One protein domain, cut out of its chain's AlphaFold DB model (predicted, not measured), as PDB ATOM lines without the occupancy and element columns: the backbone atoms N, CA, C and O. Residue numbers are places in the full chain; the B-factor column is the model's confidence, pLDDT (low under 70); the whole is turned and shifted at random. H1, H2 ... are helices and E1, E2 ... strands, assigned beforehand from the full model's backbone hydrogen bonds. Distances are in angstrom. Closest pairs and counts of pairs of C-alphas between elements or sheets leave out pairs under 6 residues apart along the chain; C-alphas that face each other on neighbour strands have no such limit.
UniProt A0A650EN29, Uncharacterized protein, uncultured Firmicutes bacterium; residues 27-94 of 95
ATOM      1  N   GLY A  27      -8.859 -11.893  53.393       92.06
ATOM      2  CA  GLY A  27      -9.301 -10.788  52.545       92.06
ATOM      3  C   GLY A  27      -9.000 -11.001  51.065       92.06
ATOM      4  O   GLY A  27      -9.670 -10.414  50.220       92.06
ATOM      5  N   LEU A  28      -8.026 -11.860  50.742       93.69
ATOM      6  CA  LEU A  28      -7.618 -12.146  49.369       93.69
ATOM      7  C   LEU A  28      -6.969 -13.535  49.253       93.69
ATOM      8  O   LEU A  28      -6.145 -13.934  50.073       93.69
ATOM      9  N   VAL A  29      -7.321 -14.259  48.193       94.44
ATOM     10  CA  VAL A  29      -6.749 -15.556  47.819       94.44
ATOM     11  C   VAL A  29      -6.125 -15.419  46.436       94.44
ATOM     12  O   VAL A  29      -6.835 -15.180  45.458       94.44
ATOM     13  N   LYS A  30      -4.804 -15.586  46.336       94.62
ATOM     14  CA  LYS A  30      -4.103 -15.659  45.046       94.62
ATOM     15  C   LYS A  30      -3.767 -17.103  44.733       94.62
ATOM     16  O   LYS A  30      -3.270 -17.838  45.581       94.62
ATOM     17  N   VAL A  31      -4.041 -17.498  43.501       92.19
ATOM     18  CA  VAL A  31      -3.932 -18.880  43.052       92.19
ATOM     19  C   VAL A  31      -3.096 -18.894  41.794       92.19
ATOM     20  O   VAL A  31      -3.506 -18.308  40.802       92.19
ATOM     21  N   ALA A  32      -1.946 -19.551  41.822       92.06
ATOM     22  CA  ALA A  32      -1.178 -19.823  40.617       92.06
ATOM     23  C   ALA A  32      -1.591 -21.188  40.068       92.06
ATOM     24  O   ALA A  32      -1.639 -22.169  40.821       92.06
ATOM     25  N   ILE A  33      -1.880 -21.242  38.774       90.75
ATOM     26  CA  ILE A  33      -2.201 -22.478  38.066       90.75
ATOM     27  C   ILE A  33      -1.320 -22.649  36.833       90.75
ATOM     28  O   ILE A  33      -0.808 -21.677  36.293       90.75
ATOM     29  N   GLU A  34      -1.214 -23.880  36.355       90.38
ATOM     30  CA  GLU A  34      -0.537 -24.234  35.114       90.38
ATOM     31  C   GLU A  34      -1.405 -25.167  34.261       90.38
ATOM     32  O   GLU A  34      -2.340 -25.818  34.738       90.38
ATOM     33  N   TYR A  35      -1.080 -25.226  32.971       89.19
ATOM     34  CA  TYR A  35      -1.704 -26.120  32.000       89.19
ATOM     35  C   TYR A  35      -0.689 -27.188  31.579       89.19
ATOM     36  O   TYR A  35       0.095 -26.953  30.656       89.19
ATOM     37  N   PRO A  36      -0.659 -28.352  32.247       86.62
ATOM     38  CA  PRO A  36       0.354 -29.363  31.984       86.62
ATOM     39  C   PRO A  36       0.221 -29.947  30.572       86.62
ATOM     40  O   PRO A  36      -0.815 -30.503  30.197       86.62
ATOM     41  N   GLU A  37       1.314 -29.920  29.805       86.19
ATOM     42  CA  GLU A  37       1.369 -30.494  28.448       86.19
ATOM     43  C   GLU A  37       1.079 -32.005  28.432       86.19
ATOM     44  O   GLU A  37       0.553 -32.550  27.463       86.19
ATOM     45  N   THR A  38       1.397 -32.694  29.531       83.56
ATOM     46  CA  THR A  38       1.223 -34.146  29.680       83.56
ATOM     47  C   THR A  38      -0.219 -34.566  29.963       83.56
ATOM     48  O   THR A  38      -0.545 -35.749  29.839       83.56
ATOM     49  N   ARG A  39      -1.095 -33.625  30.337       81.69
ATOM     50  CA  ARG A  39      -2.499 -33.875  30.691       81.69
ATOM     51  C   ARG A  39      -3.395 -32.816  30.053       81.69
ATOM     52  O   ARG A  39      -3.910 -31.914  30.712       81.69
ATOM     53  N   LEU A  40      -3.588 -32.951  28.743       83.19
ATOM     54  CA  LEU A  40      -4.433 -32.053  27.955       83.19
ATOM     55  C   LEU A  40      -5.831 -31.890  28.568       83.19
ATOM     56  O   LEU A  40      -6.495 -32.870  28.904       83.19
ATOM     57  N   GLY A  41      -6.281 -30.638  28.674       83.69
ATOM     58  CA  GLY A  41      -7.588 -30.300  29.241       83.69
ATOM     59  C   GLY A  41      -7.655 -30.390  30.768       83.69
ATOM     60  O   GLY A  41      -8.752 -30.506  31.316       83.69
ATOM     61  N   THR A  42      -6.505 -30.364  31.448       88.25
ATOM     62  CA  THR A  42      -6.440 -30.230  32.906       88.25
ATOM     63  C   THR A  42      -5.779 -28.921  33.313       88.25
ATOM     64  O   THR A  42      -5.021 -28.321  32.550       88.25
ATOM     65  N   VAL A  43      -6.120 -28.479  34.517       88.88
ATOM     66  CA  VAL A  43      -5.514 -27.358  35.225       88.88
ATOM     67  C   VAL A  43      -4.816 -27.935  36.446       88.88
ATOM     68  O   VAL A  43      -5.421 -28.696  37.202       88.88
ATOM     69  N   GLU A  44      -3.554 -27.576  36.630       87.56
ATOM     70  CA  GLU A  44      -2.764 -27.949  37.795       87.56
ATOM     71  C   GLU A  44      -2.613 -26.736  38.708       87.56
ATOM     72  O   GLU A  44      -2.303 -25.635  38.261       87.56
ATOM     73  N   LEU A  45      -2.883 -26.922  39.996       87.62
ATOM     74  CA  LEU A  45      -2.722 -25.880  40.998       87.62
ATOM     75  C   LEU A  45      -1.265 -25.873  41.452       87.62
ATOM     76  O   LEU A  45      -0.787 -26.876  41.962       87.62
ATOM     77  N   VAL A  46      -0.564 -24.754  41.300       88.56
ATOM     78  CA  VAL A  46       0.866 -24.652  41.634       88.56
ATOM     79  C   VAL A  46       1.074 -24.026  43.002       88.56
ATOM     80  O   VAL A  46       1.997 -24.387  43.730       88.56
ATOM     81  N   ARG A  47       0.238 -23.045  43.355       90.31
ATOM     82  CA  ARG A  47       0.364 -22.310  44.614       90.31
ATOM     83  C   ARG A  47      -0.952 -21.669  45.016       90.31
ATOM     84  O   ARG A  47      -1.656 -21.126  44.169       90.31
ATOM     85  N   VAL A  48      -1.234 -21.663  46.316       91.31
ATOM     86  CA  VAL A  48      -2.297 -20.849  46.915       91.31
ATOM     87  C   VAL A  48      -1.696 -19.993  48.013       91.31
ATOM     88  O   VAL A  48      -1.081 -20.515  48.941       91.31
ATOM     89  N   GLU A  49      -1.878 -18.686  47.897       92.44
ATOM     90  CA  GLU A  49      -1.397 -17.678  48.835       92.44
ATOM     91  C   GLU A  49      -2.603 -16.970  49.457       92.44
ATOM     92  O   GLU A  49      -3.506 -16.511  48.750       92.44
ATOM     93  N   LEU A  50      -2.614 -16.885  50.784       92.00
ATOM     94  CA  LEU A  50      -3.686 -16.277  51.561       92.00
ATOM     95  C   LEU A  50      -3.204 -14.946  52.131       92.00
ATOM     96  O   LEU A  50      -2.113 -14.860  52.701       92.00
ATOM     97  N   TYR A  51      -4.031 -13.919  51.977       92.56
ATOM     98  CA  TYR A  51      -3.766 -12.549  52.396       92.56
ATOM     99  C   TYR A  51      -4.930 -12.010  53.229       92.56
ATOM    100  O   TYR A  51      -6.077 -12.437  53.060       92.56
ATOM    101  N   ASP A  52      -4.639 -11.064  54.119       91.06
ATOM    102  CA  ASP A  52      -5.671 -10.334  54.859       91.06
ATOM    103  C   ASP A  52      -6.323  -9.231  53.998       91.06
ATOM    104  O   ASP A  52      -6.001  -9.054  52.821       91.06
ATOM    105  N   GLU A  53      -7.273  -8.492  54.573       89.94
ATOM    106  CA  GLU A  53      -7.990  -7.391  53.904       89.94
ATOM    107  C   GLU A  53      -7.096  -6.215  53.479       89.94
ATOM    108  O   GLU A  53      -7.485  -5.420  52.628       89.94
ATOM    109  N   ASN A  54      -5.896  -6.112  54.055       91.00
ATOM    110  CA  ASN A  54      -4.901  -5.092  53.737       91.00
ATOM    111  C   ASN A  54      -3.825  -5.629  52.779       91.00
ATOM    112  O   ASN A  54      -2.770  -5.013  52.631       91.00
ATOM    113  N   GLU A  55      -4.071  -6.787  52.159       90.25
ATOM    114  CA  GLU A  55      -3.131  -7.503  51.296       90.25
ATOM    115  C   GLU A  55      -1.815  -7.901  51.991       90.25
ATOM    116  O   GLU A  55      -0.805  -8.156  51.326       90.25
ATOM    117  N   ASN A  56      -1.797  -8.018  53.324       90.06
ATOM    118  CA  ASN A  56      -0.646  -8.589  54.013       90.06
ATOM    119  C   ASN A  56      -0.665 -10.104  53.864       90.06
ATOM    120  O   ASN A  56      -1.678 -10.766  54.094       90.06
ATOM    121  N   PHE A  57       0.489 -10.665  53.519       90.00
ATOM    122  CA  PHE A  57       0.658 -12.105  53.402       90.00
ATOM    123  C   PHE A  57       0.399 -12.806  54.747       90.00
ATOM    124  O   PHE A  57       0.974 -12.426  55.772       90.00
ATOM    125  N   ILE A  58      -0.443 -13.843  54.730       88.31
ATOM    126  CA  ILE A  58      -0.720 -14.707  55.882       88.31
ATOM    127  C   ILE A  58       0.089 -16.000  55.761       88.31
ATOM    128  O   ILE A  58       0.927 -16.284  56.619       88.31
ATOM    129  N   CYS A  59      -0.170 -16.793  54.716       87.44
ATOM    130  CA  CYS A  59       0.475 -18.088  54.506       87.44
ATOM    131  C   CYS A  59       0.290 -18.642  53.083       87.44
ATOM    132  O   CYS A  59      -0.509 -18.135  52.296       87.44
ATOM    133  N   ASN A  60       1.014 -19.730  52.792       88.56
ATOM    134  CA  ASN A  60       0.776 -20.588  51.631       88.56
ATOM    135  C   ASN A  60      -0.003 -21.835  52.061       88.56
ATOM    136  O   ASN A  60       0.403 -22.505  53.015       88.56
ATOM    137  N   ASP A  61      -1.064 -22.180  51.335       85.81
ATOM    138  CA  ASP A  61      -1.816 -23.420  51.541       85.81
ATOM    139  C   ASP A  61      -1.381 -24.470  50.514       85.81
ATOM    140  O   ASP A  61      -1.863 -24.518  49.382       85.81
ATOM    141  N   ASN A  62      -0.436 -25.312  50.928       77.12
ATOM    142  CA  ASN A  62       0.111 -26.360  50.072       77.12
ATOM    143  C   ASN A  62      -0.708 -27.659  50.097       77.12
ATOM    144  O   ASN A  62      -0.448 -28.549  49.290       77.12
ATOM    145  N   ASP A  63      -1.693 -27.790  50.988       75.50
ATOM    146  CA  ASP A  63      -2.432 -29.047  51.160       75.50
ATOM    147  C   ASP A  63      -3.372 -29.320  49.981       75.50
ATOM    148  O   ASP A  63      -3.663 -30.470  49.662       75.50
ATOM    149  N   ILE A  64      -3.833 -28.265  49.305       72.44
ATOM    150  CA  ILE A  64      -4.723 -28.370  48.141       72.44
ATOM    151  C   ILE A  64      -3.979 -28.633  46.828       72.44
ATOM    152  O   ILE A  64      -4.581 -29.144  45.894       72.44
ATOM    153  N   ILE A  65      -2.671 -28.362  46.762       67.44
ATOM    154  CA  ILE A  65      -1.855 -28.480  45.538       67.44
ATOM    155  C   ILE A  65      -1.863 -29.914  44.975       67.44
ATOM    156  O   ILE A  65      -1.789 -30.099  43.767       67.44
ATOM    157  N   ASN A  66      -2.022 -30.936  45.824       63.06
ATOM    158  CA  ASN A  66      -1.844 -32.339  45.430       63.06
ATOM    159  C   ASN A  66      -3.117 -33.203  45.443       63.06
ATOM    160  O   ASN A  66      -3.022 -34.405  45.185       63.06
ATOM    161  N   SER A  67      -4.288 -32.663  45.794       59.41
ATOM    162  CA  SER A  67      -5.447 -33.510  46.124       59.41
ATOM    163  C   SER A  67      -6.484 -33.687  45.012       59.41
ATOM    164  O   SER A  67      -7.304 -34.597  45.119       59.41
ATOM    165  N   GLU A  68      -6.492 -32.861  43.962       70.38
ATOM    166  CA  GLU A  68      -7.586 -32.839  42.978       70.38
ATOM    167  C   GLU A  68      -7.093 -32.620  41.535       70.38
ATOM    168  O   GLU A  68      -6.031 -32.053  41.293       70.38
ATOM    169  N   ILE A  69      -7.868 -33.115  40.563       75.00
ATOM    170  CA  ILE A  69      -7.681 -32.842  39.131       75.00
ATOM    171  C   ILE A  69      -8.778 -31.861  38.725       75.00
ATOM    172  O   ILE A  69      -9.959 -32.177  38.871       75.00
ATOM    173  N   TRP A  70      -8.398 -30.705  38.184       85.31
ATOM    174  CA  TRP A  70      -9.342 -29.706  37.683       85.31
ATOM    175  C   TRP A  70      -9.323 -29.656  36.159       85.31
ATOM    176  O   TRP A  70      -8.307 -29.945  35.528       85.31
ATOM    177  N   HIS A  71     -10.451 -29.274  35.559       86.00
ATOM    178  CA  HIS A  71     -10.595 -29.177  34.102       86.00
ATOM    179  C   HIS A  71     -10.682 -27.735  33.601       86.00
ATOM    180  O   HIS A  71     -10.511 -27.477  32.411       86.00
ATOM    181  N   ASN A  72     -10.943 -26.785  34.495       87.75
ATOM    182  CA  ASN A  72     -10.976 -25.368  34.181       87.75
ATOM    183  C   ASN A  72     -10.714 -24.515  35.440       87.75
ATOM    184  O   ASN A  72     -10.701 -25.008  36.568       87.75
ATOM    185  N   LYS A  73     -10.505 -23.214  35.229       88.94
ATOM    186  CA  LYS A  73     -10.242 -22.217  36.282       88.94
ATOM    187  C   LYS A  73     -11.413 -21.983  37.226       88.94
ATOM    188  O   LYS A  73     -11.201 -21.650  38.390       88.94
ATOM    189  N   ASP A  74     -12.634 -22.101  36.722       89.31
ATOM    190  CA  ASP A  74     -13.829 -21.861  37.521       89.31
ATOM    191  C   ASP A  74     -14.035 -22.989  38.533       89.31
ATOM    192  O   ASP A  74     -14.389 -22.703  39.674       89.31
ATOM    193  N   ASP A  75     -13.703 -24.234  38.181       88.50
ATOM    194  CA  ASP A  75     -13.690 -25.364  39.115       88.50
ATOM    195  C   ASP A  75     -12.723 -25.092  40.276       88.50
ATOM    196  O   ASP A  75     -13.101 -25.225  41.441       88.50
ATOM    197  N   VAL A  76     -11.504 -24.631  39.964       89.00
ATOM    198  CA  VAL A  76     -10.502 -24.235  40.968       89.00
ATOM    199  C   VAL A  76     -11.066 -23.143  41.880       89.00
ATOM    200  O   VAL A  76     -11.040 -23.272  43.105       89.00
ATOM    201  N   ARG A  77     -11.637 -22.080  41.298       90.94
ATOM    202  CA  ARG A  77     -12.228 -20.973  42.061       90.94
ATOM    203  C   ARG A  77     -13.351 -21.460  42.981       90.94
ATOM    204  O   ARG A  77     -13.371 -21.098  44.155       90.94
ATOM    205  N   VAL A  78     -14.268 -22.285  42.475       90.25
ATOM    206  CA  VAL A  78     -15.399 -22.831  43.242       90.25
ATOM    207  C   VAL A  78     -14.916 -23.703  44.401       90.25
ATOM    208  O   VAL A  78     -15.468 -23.602  45.501       90.25
ATOM    209  N   SER A  79     -13.893 -24.536  44.190       89.06
ATOM    210  CA  SER A  79     -13.303 -25.350  45.257       89.06
ATOM    211  C   SER A  79     -12.696 -24.482  46.363       89.06
ATOM    212  O   SER A  79     -12.956 -24.727  47.543       89.06
ATOM    213  N   LEU A  80     -11.964 -23.421  46.012       90.25
ATOM    214  CA  LEU A  80     -11.322 -22.537  46.993       90.25
ATOM    215  C   LEU A  80     -12.328 -21.671  47.761       90.25
ATOM    216  O   LEU A  80     -12.215 -21.540  48.979       90.25
ATOM    217  N   VAL A  81     -13.361 -21.159  47.084       92.06
ATOM    218  CA  VAL A  81     -14.500 -20.467  47.714       92.06
ATOM    219  C   VAL A  81     -15.123 -21.326  48.811       92.06
ATOM    220  O   VAL A  81     -15.348 -20.855  49.924       92.06
ATOM    221  N   LYS A  82     -15.356 -22.611  48.521       89.44
ATOM    222  CA  LYS A  82     -15.918 -23.555  49.494       89.44
ATOM    223  C   LYS A  82     -14.941 -23.866  50.623       89.44
ATOM    224  O   LYS A  82     -15.353 -23.857  51.778       89.44
ATOM    225  N   LYS A  83     -13.669 -24.131  50.304       87.31
ATOM    226  CA  LYS A  83     -12.641 -24.491  51.294       87.31
ATOM    227  C   LYS A  83     -12.434 -23.384  52.326       87.31
ATOM    228  O   LYS A  83     -12.358 -23.680  53.515       87.31
ATOM    229  N   TYR A  84     -12.364 -22.132  51.879       89.12
ATOM    230  CA  TYR A  84     -12.095 -20.989  52.753       89.12
ATOM    231  C   TYR A  84     -13.362 -20.268  53.232       89.12
ATOM    232  O   TYR A  84     -13.264 -19.350  54.039       89.12
ATOM    233  N   ALA A  85     -14.548 -20.682  52.776       90.25
ATOM    234  CA  ALA A  85     -15.811 -19.994  53.054       90.25
ATOM    235  C   ALA A  85     -15.730 -18.479  52.768       90.25
ATOM    236  O   ALA A  85     -16.176 -17.652  53.564       90.25
ATOM    237  N   VAL A  86     -15.130 -18.133  51.627       90.81
ATOM    238  CA  VAL A  86     -14.924 -16.752  51.172       90.81
ATOM    239  C   VAL A  86     -15.783 -16.446  49.955       90.81
ATOM    240  O   VAL A  86     -16.234 -17.352  49.259       90.81
ATOM    241  N   SER A  87     -15.984 -15.168  49.658       91.88
ATOM    242  CA  SER A  87     -16.686 -14.771  48.444       91.88
ATOM    243  C   SER A  87     -15.826 -14.984  47.182       91.88
ATOM    244  O   SER A  87     -14.601 -14.853  47.237       91.88
ATOM    245  N   PRO A  88     -16.423 -15.301  46.019       92.06
ATOM    246  CA  PRO A  88     -15.673 -15.559  44.784       92.06
ATOM    247  C   PRO A  88     -14.851 -14.364  44.284       92.06
ATOM    248  O   PRO A  88     -13.841 -14.570  43.616       92.06
ATOM    249  N   GLU A  89     -15.253 -13.132  44.603       93.56
ATOM    250  CA  GLU A  89     -14.573 -11.901  44.188       93.56
ATOM    251  C   GLU A  89     -13.182 -11.718  44.799       93.56
ATOM    252  O   GLU A  89     -12.370 -10.995  44.224       93.56
ATOM    253  N   ILE A  90     -12.882 -12.384  45.917       93.12
ATOM    254  CA  ILE A  90     -11.557 -12.307  46.539       93.12
ATOM    255  C   ILE A  90     -10.618 -13.428  46.075       93.12
ATOM    256  O   ILE A  90      -9.499 -13.528  46.570       93.12
ATOM    257  N   VAL A  91     -11.051 -14.283  45.140       93.50
ATOM    258  CA  VAL A  91     -10.251 -15.400  44.613       93.50
ATOM    259  C   VAL A  91      -9.726 -15.072  43.215       93.50
ATOM    260  O   VAL A  91     -10.439 -15.155  42.206       93.50
ATOM    261  N   PHE A  92      -8.437 -14.751  43.156       93.81
ATOM    262  CA  PHE A  92      -7.729 -14.352  41.945       93.81
ATOM    263  C   PHE A  92      -6.874 -15.498  41.418       93.81
ATOM    264  O   PHE A  92      -5.950 -15.962  42.084       93.81
ATOM    265  N   VAL A  93      -7.175 -15.929  40.195       88.62
ATOM    266  CA  VAL A  93      -6.438 -16.988  39.502       88.62
ATOM    267  C   VAL A  93      -5.444 -16.351  38.535       88.62
ATOM    268  O   VAL A  93      -5.849 -15.670  37.596       88.62
ATOM    269  N   LEU A  94      -4.161 -16.578  38.789       88.06
ATOM    270  CA  LEU A  94      -3.004 -16.161  38.006       88.06
ATOM    271  C   LEU A  94      -2.586 -17.316  37.080       88.06
ATOM    272  O   LEU A  94      -2.529 -18.466  37.522       88.06
TER     273      LEU A  94
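This is residues 27 to 94 of the 95 residues of an uncharacterized protein of uncultured Firmicutes bacterium (UniProt A0A650EN29). Picture a twisted four-stranded sheet drawn out along the long hairpin E1 and E2, with the single helix H1 slanting over one face and no named helix on the other. The short strands E3 and E4 form its two edges, and the loops at the two ends of the long hairpin strands, residues 35 to 43 and 52 to 56, lengthen it into a rod. The printed part has 68 residues, in the order E1, E2, E3, H1, E4; the sheet runs E3, E2, E1, E4 and is mixed, and the class is mixed, helices and strands. It is compact, with a radius of gyration of the C-alphas of 11.8 A and spans of 38 by 18 by 18 A.

Start with E1, residues 28 to 34, and E2, residues 44 to 51, an antiparallel hairpin at 164 degrees; N 30 and O 49 are 2.9 A apart, within hydrogen-bond range. E3, residues 57 to 60, makes a second hairpin with E2, with N 58 and O 50 at 2.8 A, and completes a meander, each strand the antiparallel neighbour of the one before. E4, residues 91 to 94, is parallel to E1 at 33 degrees, with N 92 and O 29 at 2.8 A. H1, residues 73 to 84, is on the sheet, forming two layers, at a height over the sheet of 9.3 A, over E2, E1 and E4; on the local plane it runs slantwise to the strands, at 40 degrees to E1. The closest C-alphas of H1 and E4, Arg 77 and Val 91, are 6.4 A apart. E3, H1 and E4 form a split strand-helix-strand unit, two strands running the same way with E2 and E1 between them, and its crossover is right-handed. In H1 every O i to N i+4 pair is within hydrogen-bond range.

Find C-alpha 28 at (-7.618, -12.146, 49.369); from there E1 runs 20.0 A. E2 runs 21.2 A, E3 8.7 A, and H1 16.6 A from C-alpha 73 at (-10.242, -22.217, 36.282). E4 runs 9.8 A to C-alpha 94 at (-3.004, -16.161, 38.006).

Look for the two C-alphas farthest apart at Thr 38 and Asn 54, 38.2 A. The printed part has no cut; the link from E3 to H1, residues 61 to 72, is long, and within it residues 65 to 67 have pLDDT under 70.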